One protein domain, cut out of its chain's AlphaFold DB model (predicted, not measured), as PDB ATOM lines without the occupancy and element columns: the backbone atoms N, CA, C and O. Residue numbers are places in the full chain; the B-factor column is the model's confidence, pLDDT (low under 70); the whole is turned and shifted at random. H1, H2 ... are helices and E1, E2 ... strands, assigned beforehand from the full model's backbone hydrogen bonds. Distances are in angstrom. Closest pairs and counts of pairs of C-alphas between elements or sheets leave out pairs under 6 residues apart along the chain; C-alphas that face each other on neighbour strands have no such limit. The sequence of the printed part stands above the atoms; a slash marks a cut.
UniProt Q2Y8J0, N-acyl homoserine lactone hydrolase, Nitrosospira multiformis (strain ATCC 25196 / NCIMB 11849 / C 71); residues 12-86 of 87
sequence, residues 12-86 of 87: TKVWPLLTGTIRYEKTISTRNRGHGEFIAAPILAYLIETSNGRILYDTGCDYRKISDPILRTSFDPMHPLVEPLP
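AT A GLANCE: This is residues 12 to 86 of the 87 residues of the protein "N-acyl homoserine lactone hydrolase" of Nitrosospira multiformis (strain ATCC 25196 / NCIMB 11849 / C 71) (UniProt Q2Y8J0). A long, curled ribbon of two antiparallel strands, E1 and E2, makes the length of this domain; the short strand E3 is added beside E2 at one end of the ribbon, and the short strand E4 beside E1 towards the other end. Between E3 and E4 the chain swings away from the ribbon in a loose arch with the two small helices H1 and H2, and residues 26 to 37 make a loop at the end of the ribbon near E4. The printed part has 75 residues, with two named helices and four named strands in the order E1 E2 E3 H1 H2 E4; the sheet runs E3 E2 E1 E4, antiparallel throughout, and the class is mostly strand. The whole is loose, with a radius of gyration of the C-alphas of 15.4 A and spans of 45 by 33 by 19 A.

IN THESE COORDINATES: E1, residues 12 to 25, begins at C-alpha 12 (97.165, 101.606, 106.788), is 36.6 A long and bends by 62 degrees at residue 22. E2, residues 38 to 50, is 37.2 A long, and E3, residues 53 to 57, is 13.1 A long. H1, residues 64 to 67, and H2, residues 69 to 73, span 4.9 A and 6.5 A. E4, residues 82 to 85, is 9.7 A long and ends at C-alpha 85 (119.394, 113.891, 126.499).

HOW THE PARTS SIT: E1, E2 and E3 form a meander, each strand the antiparallel neighbour of the one before. E1 and E2 are a hairpin with directions at 161 degrees; N 17 and O 45 are 2.8 A apart, and N 41 and O 22 are 2.8 A apart, both within hydrogen-bond range. E2 and E3 are a hairpin too, at 162 degrees, with N 55 and O 48 at 2.8 A. E4 is the antiparallel neighbour of E1, with their directions at 123 degrees, and N 83 and O 23 are 2.7 A apart, within hydrogen-bond range. E3 and E4 are the edge strands and are apart. The sheet is strongly twisted and curled like part of a barrel. H1 and H2 are not on it. They touch only at the corner by their link, with the closest C-alphas, those of Lys 65 and Arg 72, 5.0 A apart. The closest C-alphas of H1 and E4, those of Ile 66 and Pro 84, are 7.6 A apart. In H2 the O i to N i+4 pair is within hydrogen-bond range; H1 is too short for such a pair.

THE WHOLE: The two C-alphas farthest apart, those of Gly 36 and Asn 52, are 46.5 A apart. The printed part has no cut. The link from E1 to E2, of 12 residues, is long; those from E2 to E3 and from H1 to H2 are tight. The mean pLDDT of the printed part is 90.5, and residue 86 is under 70.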
ATOM      1  N   THR A  12      98.360 101.160 106.067       96.81
ATOM      2  CA  THR A  12      97.165 101.606 106.788       96.81
ATOM      3  C   THR A  12      97.511 102.699 107.792       96.81
ATOM      4  O   THR A  12      96.711 103.610 108.009       96.81
ATOM      5  N   LYS A  13      98.713 102.645 108.385       97.94
ATOM      6  CA  LYS A  13      99.183 103.639 109.351       97.94
ATOM      7  C   LYS A  13     100.704 103.714 109.431       97.94
ATOM      8  O   LYS A  13     101.396 102.716 109.262       97.94
ATOM      9  N   VAL A  14     101.212 104.903 109.748       98.00
ATOM     10  CA  VAL A  14     102.623 105.138 110.068       98.00
ATOM     11  C   VAL A  14     102.700 105.801 111.433       98.00
ATOM     12  O   VAL A  14     102.149 106.883 111.633       98.00
ATOM     13  N   TRP A  15     103.385 105.149 112.365       97.94
ATOM     14  CA  TRP A  15     103.625 105.664 113.705       97.94
ATOM     15  C   TRP A  15     105.095 106.048 113.858       97.94
ATOM     16  O   TRP A  15     105.943 105.151 113.908       97.94
ATOM     17  N   PRO A  16     105.423 107.347 113.950       97.06
ATOM     18  CA  PRO A  16     106.730 107.756 114.434       97.06
ATOM     19  C   PRO A  16     106.807 107.463 115.935       97.06
ATOM     20  O   PRO A  16     105.983 107.933 116.719       97.06
ATOM     21  N   LEU A  17     107.795 106.671 116.332       95.56
ATOM     22  CA  LEU A  17     108.078 106.337 117.721       95.56
ATOM     23  C   LEU A  17     109.291 107.153 118.159       95.56
ATOM     24  O   LEU A  17     110.378 106.990 117.607       95.56
ATOM     25  N   LEU A  18     109.111 108.033 119.146       94.50
ATOM     26  CA  LEU A  18     110.237 108.706 119.786       94.50
ATOM     27  C   LEU A  18     110.962 107.701 120.683       94.50
ATOM     28  O   LEU A  18     110.402 107.219 121.663       94.50
ATOM     29  N   THR A  19     112.204 107.388 120.330       92.38
ATOM     30  CA  THR A  19     113.037 106.373 121.001       92.38
ATOM     31  C   THR A  19     114.238 106.976 121.719       92.38
ATOM     32  O   THR A  19     115.170 106.262 122.066       92.38
ATOM     33  N   GLY A  20     114.249 108.297 121.889       90.56
ATOM     34  CA  GLY A  20     115.317 109.031 122.547       90.56
ATOM     35  C   GLY A  20     115.535 110.409 121.940       90.56
ATOM     36  O   GLY A  20     115.025 110.736 120.868       90.56
ATOM     37  N   THR A  21     116.327 111.209 122.636       91.44
ATOM     38  CA  THR A  21     116.796 112.518 122.194       91.44
ATOM     39  C   THR A  21     118.314 112.550 122.318       91.44
ATOM     40  O   THR A  21     118.909 111.980 123.235       91.44
ATOM     41  N   ILE A  22     118.962 113.181 121.349       91.25
ATOM     42  CA  ILE A  22     120.418 113.258 121.271       91.25
ATOM     43  C   ILE A  22     120.823 114.691 120.975       91.25
ATOM     44  O   ILE A  22     120.217 115.364 120.141       91.25
ATOM     45  N   ARG A  23     121.841 115.166 121.676       92.62
ATOM     46  CA  ARG A  23     122.488 116.446 121.442       92.62
ATOM     47  C   ARG A  23     123.828 116.202 120.784       92.62
ATOM     48  O   ARG A  23     124.576 115.351 121.240       92.62
ATOM     49  N   TYR A  24     124.148 116.930 119.725       93.25
ATOM     50  CA  TYR A  24     125.419 116.735 119.041       93.25
ATOM     51  C   TYR A  24     125.839 117.952 118.219       93.25
ATOM     52  O   TYR A  24     125.009 118.811 117.904       93.25
ATOM     53  N   GLU A  25     127.127 118.035 117.876       94.88
ATOM     54  CA  GLU A  25     127.633 119.086 116.992       94.88
ATOM     55  C   GLU A  25     127.006 118.936 115.600       94.88
ATOM     56  O   GLU A  25     127.074 117.886 114.962       94.88
ATOM     57  N   LYS A  26     126.406 120.009 115.093       95.12
ATOM     58  CA  LYS A  26     125.619 120.041 113.857       95.12
ATOM     59  C   LYS A  26     126.369 119.495 112.638       95.12
ATOM     60  O   LYS A  26     125.743 118.962 111.722       95.12
ATOM     61  N   THR A  27     127.696 119.553 112.658       93.81
ATOM     62  CA  THR A  27     128.610 118.984 111.657       93.81
ATOM     63  C   THR A  27     128.355 117.498 111.369       93.81
ATOM     64  O   THR A  27     128.527 117.074 110.226       93.81
ATOM     65  N   ILE A  28     127.865 116.728 112.352       91.56
ATOM     66  CA  ILE A  28     127.493 115.309 112.200       91.56
ATOM     67  C   ILE A  28     126.327 115.134 111.215       91.56
ATOM     68  O   ILE A  28     126.287 114.156 110.472       91.56
ATOM     69  N   SER A  29     125.390 116.087 111.160       93.94
ATOM     70  CA  SER A  29     124.262 116.061 110.213       93.94
ATOM     71  C   SER A  29     124.458 116.966 109.005       93.94
ATOM     72  O   SER A  29     123.799 116.777 107.982       93.94
ATOM     73  N   THR A  30     125.349 117.953 109.090       94.06
ATOM     74  CA  THR A  30     125.622 118.881 107.996       94.06
ATOM     75  C   THR A  30     127.116 118.969 107.727       94.06
ATOM     76  O   THR A  30     127.839 119.729 108.369       94.06
ATOM     77  N   ARG A  31     127.573 118.207 106.727       93.50
ATOM     78  CA  ARG A  31     128.983 118.108 106.325       93.50
ATOM     79  C   ARG A  31     129.647 119.489 106.211       93.50
ATOM     80  O   ARG A  31     129.274 120.279 105.344       93.50
ATOM     81  N   ASN A  32     130.649 119.733 107.061       90.94
ATOM     82  CA  ASN A  32     131.453 120.963 107.137       90.94
ATOM     83  C   ASN A  32     130.640 122.258 107.322       90.94
ATOM     84  O   ASN A  32     131.014 123.316 106.813       90.94
ATOM     85  N   ARG A  33     129.488 122.189 108.000       95.50
ATOM     86  CA  ARG A  33     128.641 123.353 108.300       95.50
ATOM     87  C   ARG A  33     128.206 123.318 109.759       95.50
ATOM     88  O   ARG A  33     127.879 122.255 110.273       95.50
ATOM     89  N   GLY A  34     128.162 124.491 110.392       92.81
ATOM     90  CA  GLY A  34     127.712 124.624 111.781       92.81
ATOM     91  C   GLY A  34     128.731 124.145 112.819       92.81
ATOM     92  O   GLY A  34     128.340 123.542 113.810       92.81
ATOM     93  N   HIS A  35     130.025 124.381 112.587       94.31
ATOM     94  CA  HIS A  35     131.067 124.113 113.584       94.31
ATOM     95  C   HIS A  35     130.804 124.898 114.875       94.31
ATOM     96  O   HIS A  35     130.500 126.089 114.821       94.31
ATOM     97  N   GLY A  36     130.909 124.228 116.020       92.56
ATOM     98  CA  GLY A  36     130.597 124.788 117.338       92.56
ATOM     99  C   GLY A  36     129.101 124.977 117.619       92.56
ATOM    100  O   GLY A  36     128.731 125.280 118.753       92.56
ATOM    101  N   GLU A  37     128.222 124.773 116.634       95.31
ATOM    102  CA  GLU A  37     126.778 124.743 116.852       95.31
ATOM    103  C   GLU A  37     126.363 123.335 117.264       95.31
ATOM    104  O   GLU A  37     126.635 122.363 116.564       95.31
ATOM    105  N   PHE A  38     125.637 123.220 118.370       94.62
ATOM    106  CA  PHE A  38     125.099 121.944 118.821       94.62
ATOM    107  C   PHE A  38     123.577 121.961 118.768       94.62
ATOM    108  O   PHE A  38     122.935 122.845 119.347       94.62
ATOM    109  N   ILE A  39     123.003 120.933 118.158       94.69
ATOM    110  CA  ILE A  39     121.558 120.760 118.005       94.69
ATOM    111  C   ILE A  39     121.068 119.599 118.865       94.69
ATOM    112  O   ILE A  39     121.833 118.693 119.181       94.69
ATOM    113  N   ALA A  40     119.797 119.644 119.257       94.81
ATOM    114  CA  ALA A  40     119.086 118.494 119.800       94.81
ATOM    115  C   ALA A  40     118.222 117.893 118.684       94.81
ATOM    116  O   ALA A  40     117.525 118.635 117.990       94.81
ATOM    117  N   ALA A  41     118.262 116.576 118.512       93.88
ATOM    118  CA  ALA A  41     117.462 115.869 117.521       93.88
ATOM    119  C   ALA A  41     116.762 114.648 118.140       93.88
ATOM    120  O   ALA A  41     117.292 114.037 119.076       93.88
ATOM    121  N   PRO A  42     115.576 114.274 117.632       94.06
ATOM    122  CA  PRO A  42     114.909 113.045 118.033       94.06
ATOM    123  C   PRO A  42     115.565 111.824 117.376       94.06
ATOM    124  O   PRO A  42     115.947 111.864 116.206       94.06
ATOM    125  N   ILE A  43     115.627 110.715 118.107       93.12
ATOM    126  CA  ILE A  43     115.916 109.387 117.561       93.12
ATOM    127  C   ILE A  43     114.570 108.712 117.309       93.12
ATOM    128  O   ILE A  43     113.793 108.494 118.244       93.12
ATOM    129  N   LEU A  44     114.272 108.404 116.050       95.44
ATOM    130  CA  LEU A  44     112.979 107.864 115.641       95.44
ATOM    131  C   LEU A  44     113.115 106.427 115.143       95.44
ATOM    132  O   LEU A  44     114.006 106.123 114.358       95.44
ATOM    133  N   ALA A  45     112.171 105.584 115.545       97.00
ATOM    134  CA  ALA A  45     111.831 104.357 114.834       97.00
ATOM    135  C   ALA A  45     110.426 104.511 114.239       97.00
ATOM    136  O   ALA A  45     109.635 105.329 114.714       97.00
ATOM    137  N   TYR A  46     110.092 103.730 113.215       97.94
ATOM    138  CA  TYR A  46     108.772 103.790 112.591       97.94
ATOM    139  C   TYR A  46     108.093 102.431 112.639       97.94
ATOM    140  O   TYR A  46     108.592 101.458 112.074       97.94
ATOM    141  N   LEU A  47     106.917 102.375 113.265       97.88
ATOM    142  CA  LEU A  47     106.016 101.240 113.119       97.88
ATOM    143  C   LEU A  47     105.066 101.522 111.957       97.88
ATOM    144  O   LEU A  47     104.202 102.399 112.032       97.88
ATOM    145  N   ILE A  48     105.243 100.775 110.877       98.00
ATOM    146  CA  ILE A  48     104.432 100.869 109.669       98.00
ATOM    147  C   ILE A  48     103.450  99.701 109.690       98.00
ATOM    148  O   ILE A  48     103.840  98.535 109.636       98.00
ATOM    149  N   GLU A  49     102.165 100.015 109.788       98.00
ATOM    150  CA  GLU A  49     101.086  99.038 109.704       98.00
ATOM    151  C   GLU A  49     100.636  98.922 108.248       98.00
ATOM    152  O   GLU A  49     100.446  99.923 107.552       98.00
ATOM    153  N   THR A  50     100.486  97.689 107.777       96.69
ATOM    154  CA  THR A  50     100.045  97.369 106.419       96.69
ATOM    155  C   THR A  50      98.883  96.386 106.465       96.69
ATOM    156  O   THR A  50      98.640  95.749 107.493       96.69
ATOM    157  N   SER A  51      98.205  96.190 105.337       95.75
ATOM    158  CA  SER A  51      97.193  95.136 105.193       95.75
ATOM    159  C   SER A  51      97.716  93.722 105.477       95.75
ATOM    160  O   SER A  51      96.924  92.837 105.782       95.75
ATOM    161  N   ASN A  52      99.037  93.506 105.407       94.94
ATOM    162  CA  ASN A  52      99.664  92.184 105.491       94.94
ATOM    163  C   ASN A  52     100.498  91.999 106.772       94.94
ATOM    164  O   ASN A  52     101.250  91.035 106.889       94.94
ATOM    165  N   GLY A  53     100.388  92.922 107.730       95.50
ATOM    166  CA  GLY A  53     101.138  92.889 108.984       95.50
ATOM    167  C   GLY A  53     101.879  94.191 109.264       95.50
ATOM    168  O   GLY A  53     101.551  95.244 108.717       95.50
ATOM    169  N   ARG A  54     102.874  94.125 110.151       97.38
ATOM    170  CA  ARG A  54     103.612  95.297 110.635       97.38
ATOM    171  C   ARG A  54     105.081  95.221 110.248       97.38
ATOM    172  O   ARG A  54     105.680  94.151 110.294       97.38
ATOM    173  N   ILE A  55     105.650  96.373 109.922       97.06
ATOM    174  CA  ILE A  55     107.071  96.563 109.655       97.06
ATOM    175  C   ILE A  55     107.600  97.522 110.715       97.06
ATOM    176  O   ILE A  55     107.050  98.607 110.896       97.06
ATOM    177  N   LEU A  56     108.662  97.122 111.407       97.56
ATOM    178  CA  LEU A  56     109.441  98.024 112.245       97.56
ATOM    179  C   LEU A  56     110.653  98.485 111.431       97.56
ATOM    180  O   LEU A  56     111.501  97.671 111.067       97.56
ATOM    181  N   TYR A  57     110.685  99.770 111.089       96.38
ATOM    182  CA  TYR A  57     111.791 100.395 110.376       96.38
ATOM    183  C   TYR A  57     112.667 101.157 111.370       96.38
ATOM    184  O   TYR A  57     112.191 102.086 112.029       96.38
ATOM    185  N   ASP A  58     113.938 100.753 111.436       95.19
ATOM    186  CA  ASP A  58     114.884 101.105 112.503       95.19
ATOM    187  C   ASP A  58     114.432 100.608 113.897       95.19
ATOM    188  O   ASP A  58     113.303 100.161 114.091       95.19
ATOM    189  N   THR A  59     115.324 100.636 114.884       91.50
ATOM    190  CA  THR A  59     115.057 100.171 116.258       91.50
ATOM    191  C   THR A  59     115.388 101.208 117.327       91.50
ATOM    192  O   THR A  59     115.266 100.922 118.517       91.50
ATOM    193  N   GLY A  60     115.792 102.412 116.923       89.69
ATOM    194  CA  GLY A  60     116.149 103.480 117.850       89.69
ATOM    195  C   GLY A  60     117.505 103.260 118.519       89.69
ATOM    196  O   GLY A  60     118.422 102.682 117.933       89.69
ATOM    197  N   CYS A  61     117.650 103.747 119.753       84.56
ATOM    198  CA  CYS A  61     118.912 103.699 120.491       84.56
ATOM    199  C   CYS A  61     118.947 102.571 121.535       84.56
ATOM    200  O   CYS A  61     118.001 102.370 122.292       84.56
ATOM    201  N   ASP A  62     120.083 101.874 121.631       87.06
ATOM    202  CA  ASP A  62     120.347 100.956 122.742       87.06
ATOM    203  C   ASP A  62     120.793 101.747 123.977       87.06
ATOM    204  O   ASP A  62     121.958 102.131 124.099       87.06
ATOM    205  N   TYR A  63     119.866 101.959 124.911       82.94
ATOM    206  CA  TYR A  63     120.111 102.702 126.149       82.94
ATOM    207  C   TYR A  63     121.235 102.133 127.013       82.94
ATOM    208  O   TYR A  63     121.842 102.881 127.779       82.94
ATOM    209  N   ARG A  64     121.572 100.846 126.872       86.00
ATOM    210  CA  ARG A  64     122.682 100.247 127.625       86.00
ATOM    211  C   ARG A  64     124.018 100.875 127.252       86.00
ATOM    212  O   ARG A  64     124.886 100.974 128.104       86.00
ATOM    213  N   LYS A  65     124.167 101.399 126.031       82.69
ATOM    214  CA  LYS A  65     125.368 102.149 125.618       82.69
ATOM    215  C   LYS A  65     125.593 103.421 126.442       82.69
ATOM    216  O   LYS A  65     126.688 103.967 126.433       82.69
ATOM    217  N   ILE A  66     124.553 103.896 127.129       79.81
ATOM    218  CA  ILE A  66     124.581 105.089 127.975       79.81
ATOM    219  C   ILE A  66     124.606 104.697 129.458       79.81
ATOM    220  O   ILE A  66     125.327 105.316 130.242       79.81
ATOM    221  N   SER A  67     123.801 103.703 129.852       85.19
ATOM    222  CA  SER A  67     123.586 103.342 131.258       85.19
ATOM    223  C   SER A  67     124.530 102.270 131.801       85.19
ATOM    224  O   SER A  67     124.770 102.261 133.006       85.19
ATOM    225  N   ASP A  68     125.071 101.385 130.958       90.75
ATOM    226  CA  ASP A  68     126.045 100.368 131.362       90.75
ATOM    227  C   ASP A  68     127.463 100.963 131.292       90.75
ATOM    228  O   ASP A  68     127.931 101.285 130.194       90.75
ATOM    229  N   PRO A  69     128.176 101.102 132.428       88.06
ATOM    230  CA  PRO A  69     129.512 101.689 132.454       88.06
ATOM    231  C   PRO A  69     130.521 100.964 131.558       88.06
ATOM    232  O   PRO A  69     131.383 101.613 130.975       88.06
ATOM    233  N   ILE A  70     130.407  99.638 131.421       89.75
ATOM    234  CA  ILE A  70     131.345  98.822 130.638       89.75
ATOM    235  C   ILE A  70     131.131  99.075 129.146       89.75
ATOM    236  O   ILE A  70     132.087  99.272 128.393       89.75
ATOM    237  N   LEU A  71     129.869  99.097 128.707       86.69
ATOM    238  CA  LEU A  71     129.542  99.381 127.310       86.69
ATOM    239  C   LEU A  71     129.831 100.840 126.961       86.69
ATOM    240  O   LEU A  71     130.355 101.103 125.880       86.69
ATOM    241  N   ARG A  72     129.548 101.772 127.875       85.06
ATOM    242  CA  ARG A  72     129.750 103.211 127.676       85.06
ATOM    243  C   ARG A  72     131.192 103.570 127.340       85.06
ATOM    244  O   ARG A  72     131.397 104.345 126.413       85.06
ATOM    245  N   THR A  73     132.177 102.941 127.987       87.75
ATOM    246  CA  THR A  73     133.603 103.174 127.693       87.75
ATOM    247  C   THR A  73     133.951 102.954 126.219       87.75
ATOM    248  O   THR A  73     134.795 103.650 125.662       87.75
ATOM    249  N   SER A  74     133.258 102.035 125.538       86.62
ATOM    250  CA  SER A  74     133.474 101.794 124.104       86.62
ATOM    251  C   SER A  74     132.975 102.940 123.211       86.62
ATOM    252  O   SER A  74     133.353 103.011 122.043       86.62
ATOM    253  N   PHE A  75     132.141 103.840 123.741       81.94
ATOM    254  CA  PHE A  75     131.538 104.973 123.031       81.94
ATOM    255  C   PHE A  75     132.057 106.343 123.505       81.94
ATOM    256  O   PHE A  75     131.725 107.359 122.893       81.94
ATOM    257  N   ASP A  76     132.927 106.388 124.519       81.31
ATOM    258  CA  ASP A  76     133.551 107.616 125.032       81.31
ATOM    259  C   ASP A  76     134.245 108.491 123.966       81.31
ATOM    260  O   ASP A  76     134.156 109.716 124.070       81.31
ATOM    261  N   PRO A  77     134.870 107.957 122.893       83.50
ATOM    262  CA  PRO A  77     135.448 108.809 121.851       83.50
ATOM    263  C   PRO A  77     134.435 109.731 121.151       83.50
ATOM    264  O   PRO A  77     134.830 110.739 120.573       83.50
ATOM    265  N   MET A  78     133.138 109.406 121.192       80.56
ATOM    266  CA  MET A  78     132.075 110.226 120.600       80.56
ATOM    267  C   MET A  78     131.576 111.334 121.536       80.56
ATOM    268  O   MET A  78     130.993 112.309 121.064       80.56
ATOM    269  N   HIS A  79     131.815 111.212 122.844       74.06
ATOM    270  CA  HIS A  79     131.257 112.095 123.870       74.06
ATOM    271  C   HIS A  79     131.578 113.596 123.704       74.06
ATOM    272  O   HIS A  79     130.707 114.405 124.011       74.06
ATOM    273  N   PRO A  80     132.755 114.015 123.186       76.00
ATOM    274  CA  PRO A  80     133.034 115.435 122.950       76.00
ATOM    275  C   PRO A  80     132.096 116.101 121.932       76.00
ATOM    276  O   PRO A  80     131.978 117.324 121.910       76.00
ATOM    277  N   LEU A  81     131.459 115.307 121.068       78.06
ATOM    278  CA  LEU A  81     130.608 115.785 119.979       78.06
ATOM    279  C   LEU A  81     129.152 115.343 120.132       78.06
ATOM    280  O   LEU A  81     128.319 115.782 119.342       78.06
ATOM    281  N   VAL A  82     128.849 114.463 121.093       82.25
ATOM    282  CA  VAL A  82     127.564 113.772 121.219       82.25
ATOM    283  C   VAL A  82     127.216 113.523 122.686       82.25
ATOM    284  O   VAL A  82     127.976 112.905 123.426       82.25
ATOM    285  N   GLU A  83     126.016 113.921 123.090       81.69
ATOM    286  CA  GLU A  83     125.476 113.750 124.434       81.69
ATOM    287  C   GLU A  83     124.033 113.222 124.362       81.69
ATOM    288  O   GLU A  83     123.200 113.790 123.651       81.69
ATOM    289  N   PRO A  84     123.683 112.147 125.085       76.00
ATOM    290  CA  PRO A  84     122.291 111.740 125.214       76.00
ATOM    291  C   PRO A  84     121.525 112.739 126.088       76.00
ATOM    292  O   PRO A  84     122.031 113.186 127.119       76.00
ATOM    293  N   LEU A  85     120.292 113.063 125.698       74.31
ATOM    294  CA  LEU A  85     119.394 113.891 126.499       74.31
ATOM    295  C   LEU A  85     118.327 113.012 127.180       74.31
ATOM    296  O   LEU A  85     117.959 111.962 126.645       74.31
ATOM    297  N   PRO A  86     117.832 113.407 128.366       67.81
ATOM    298  CA  PRO A  86     116.676 112.755 128.970       67.81
ATOM    299  C   PRO A  86     115.428 112.943 128.087       67.81
ATOM    300  O   PRO A  86     115.292 113.963 127.402       67.81
TER     301      PRO A  86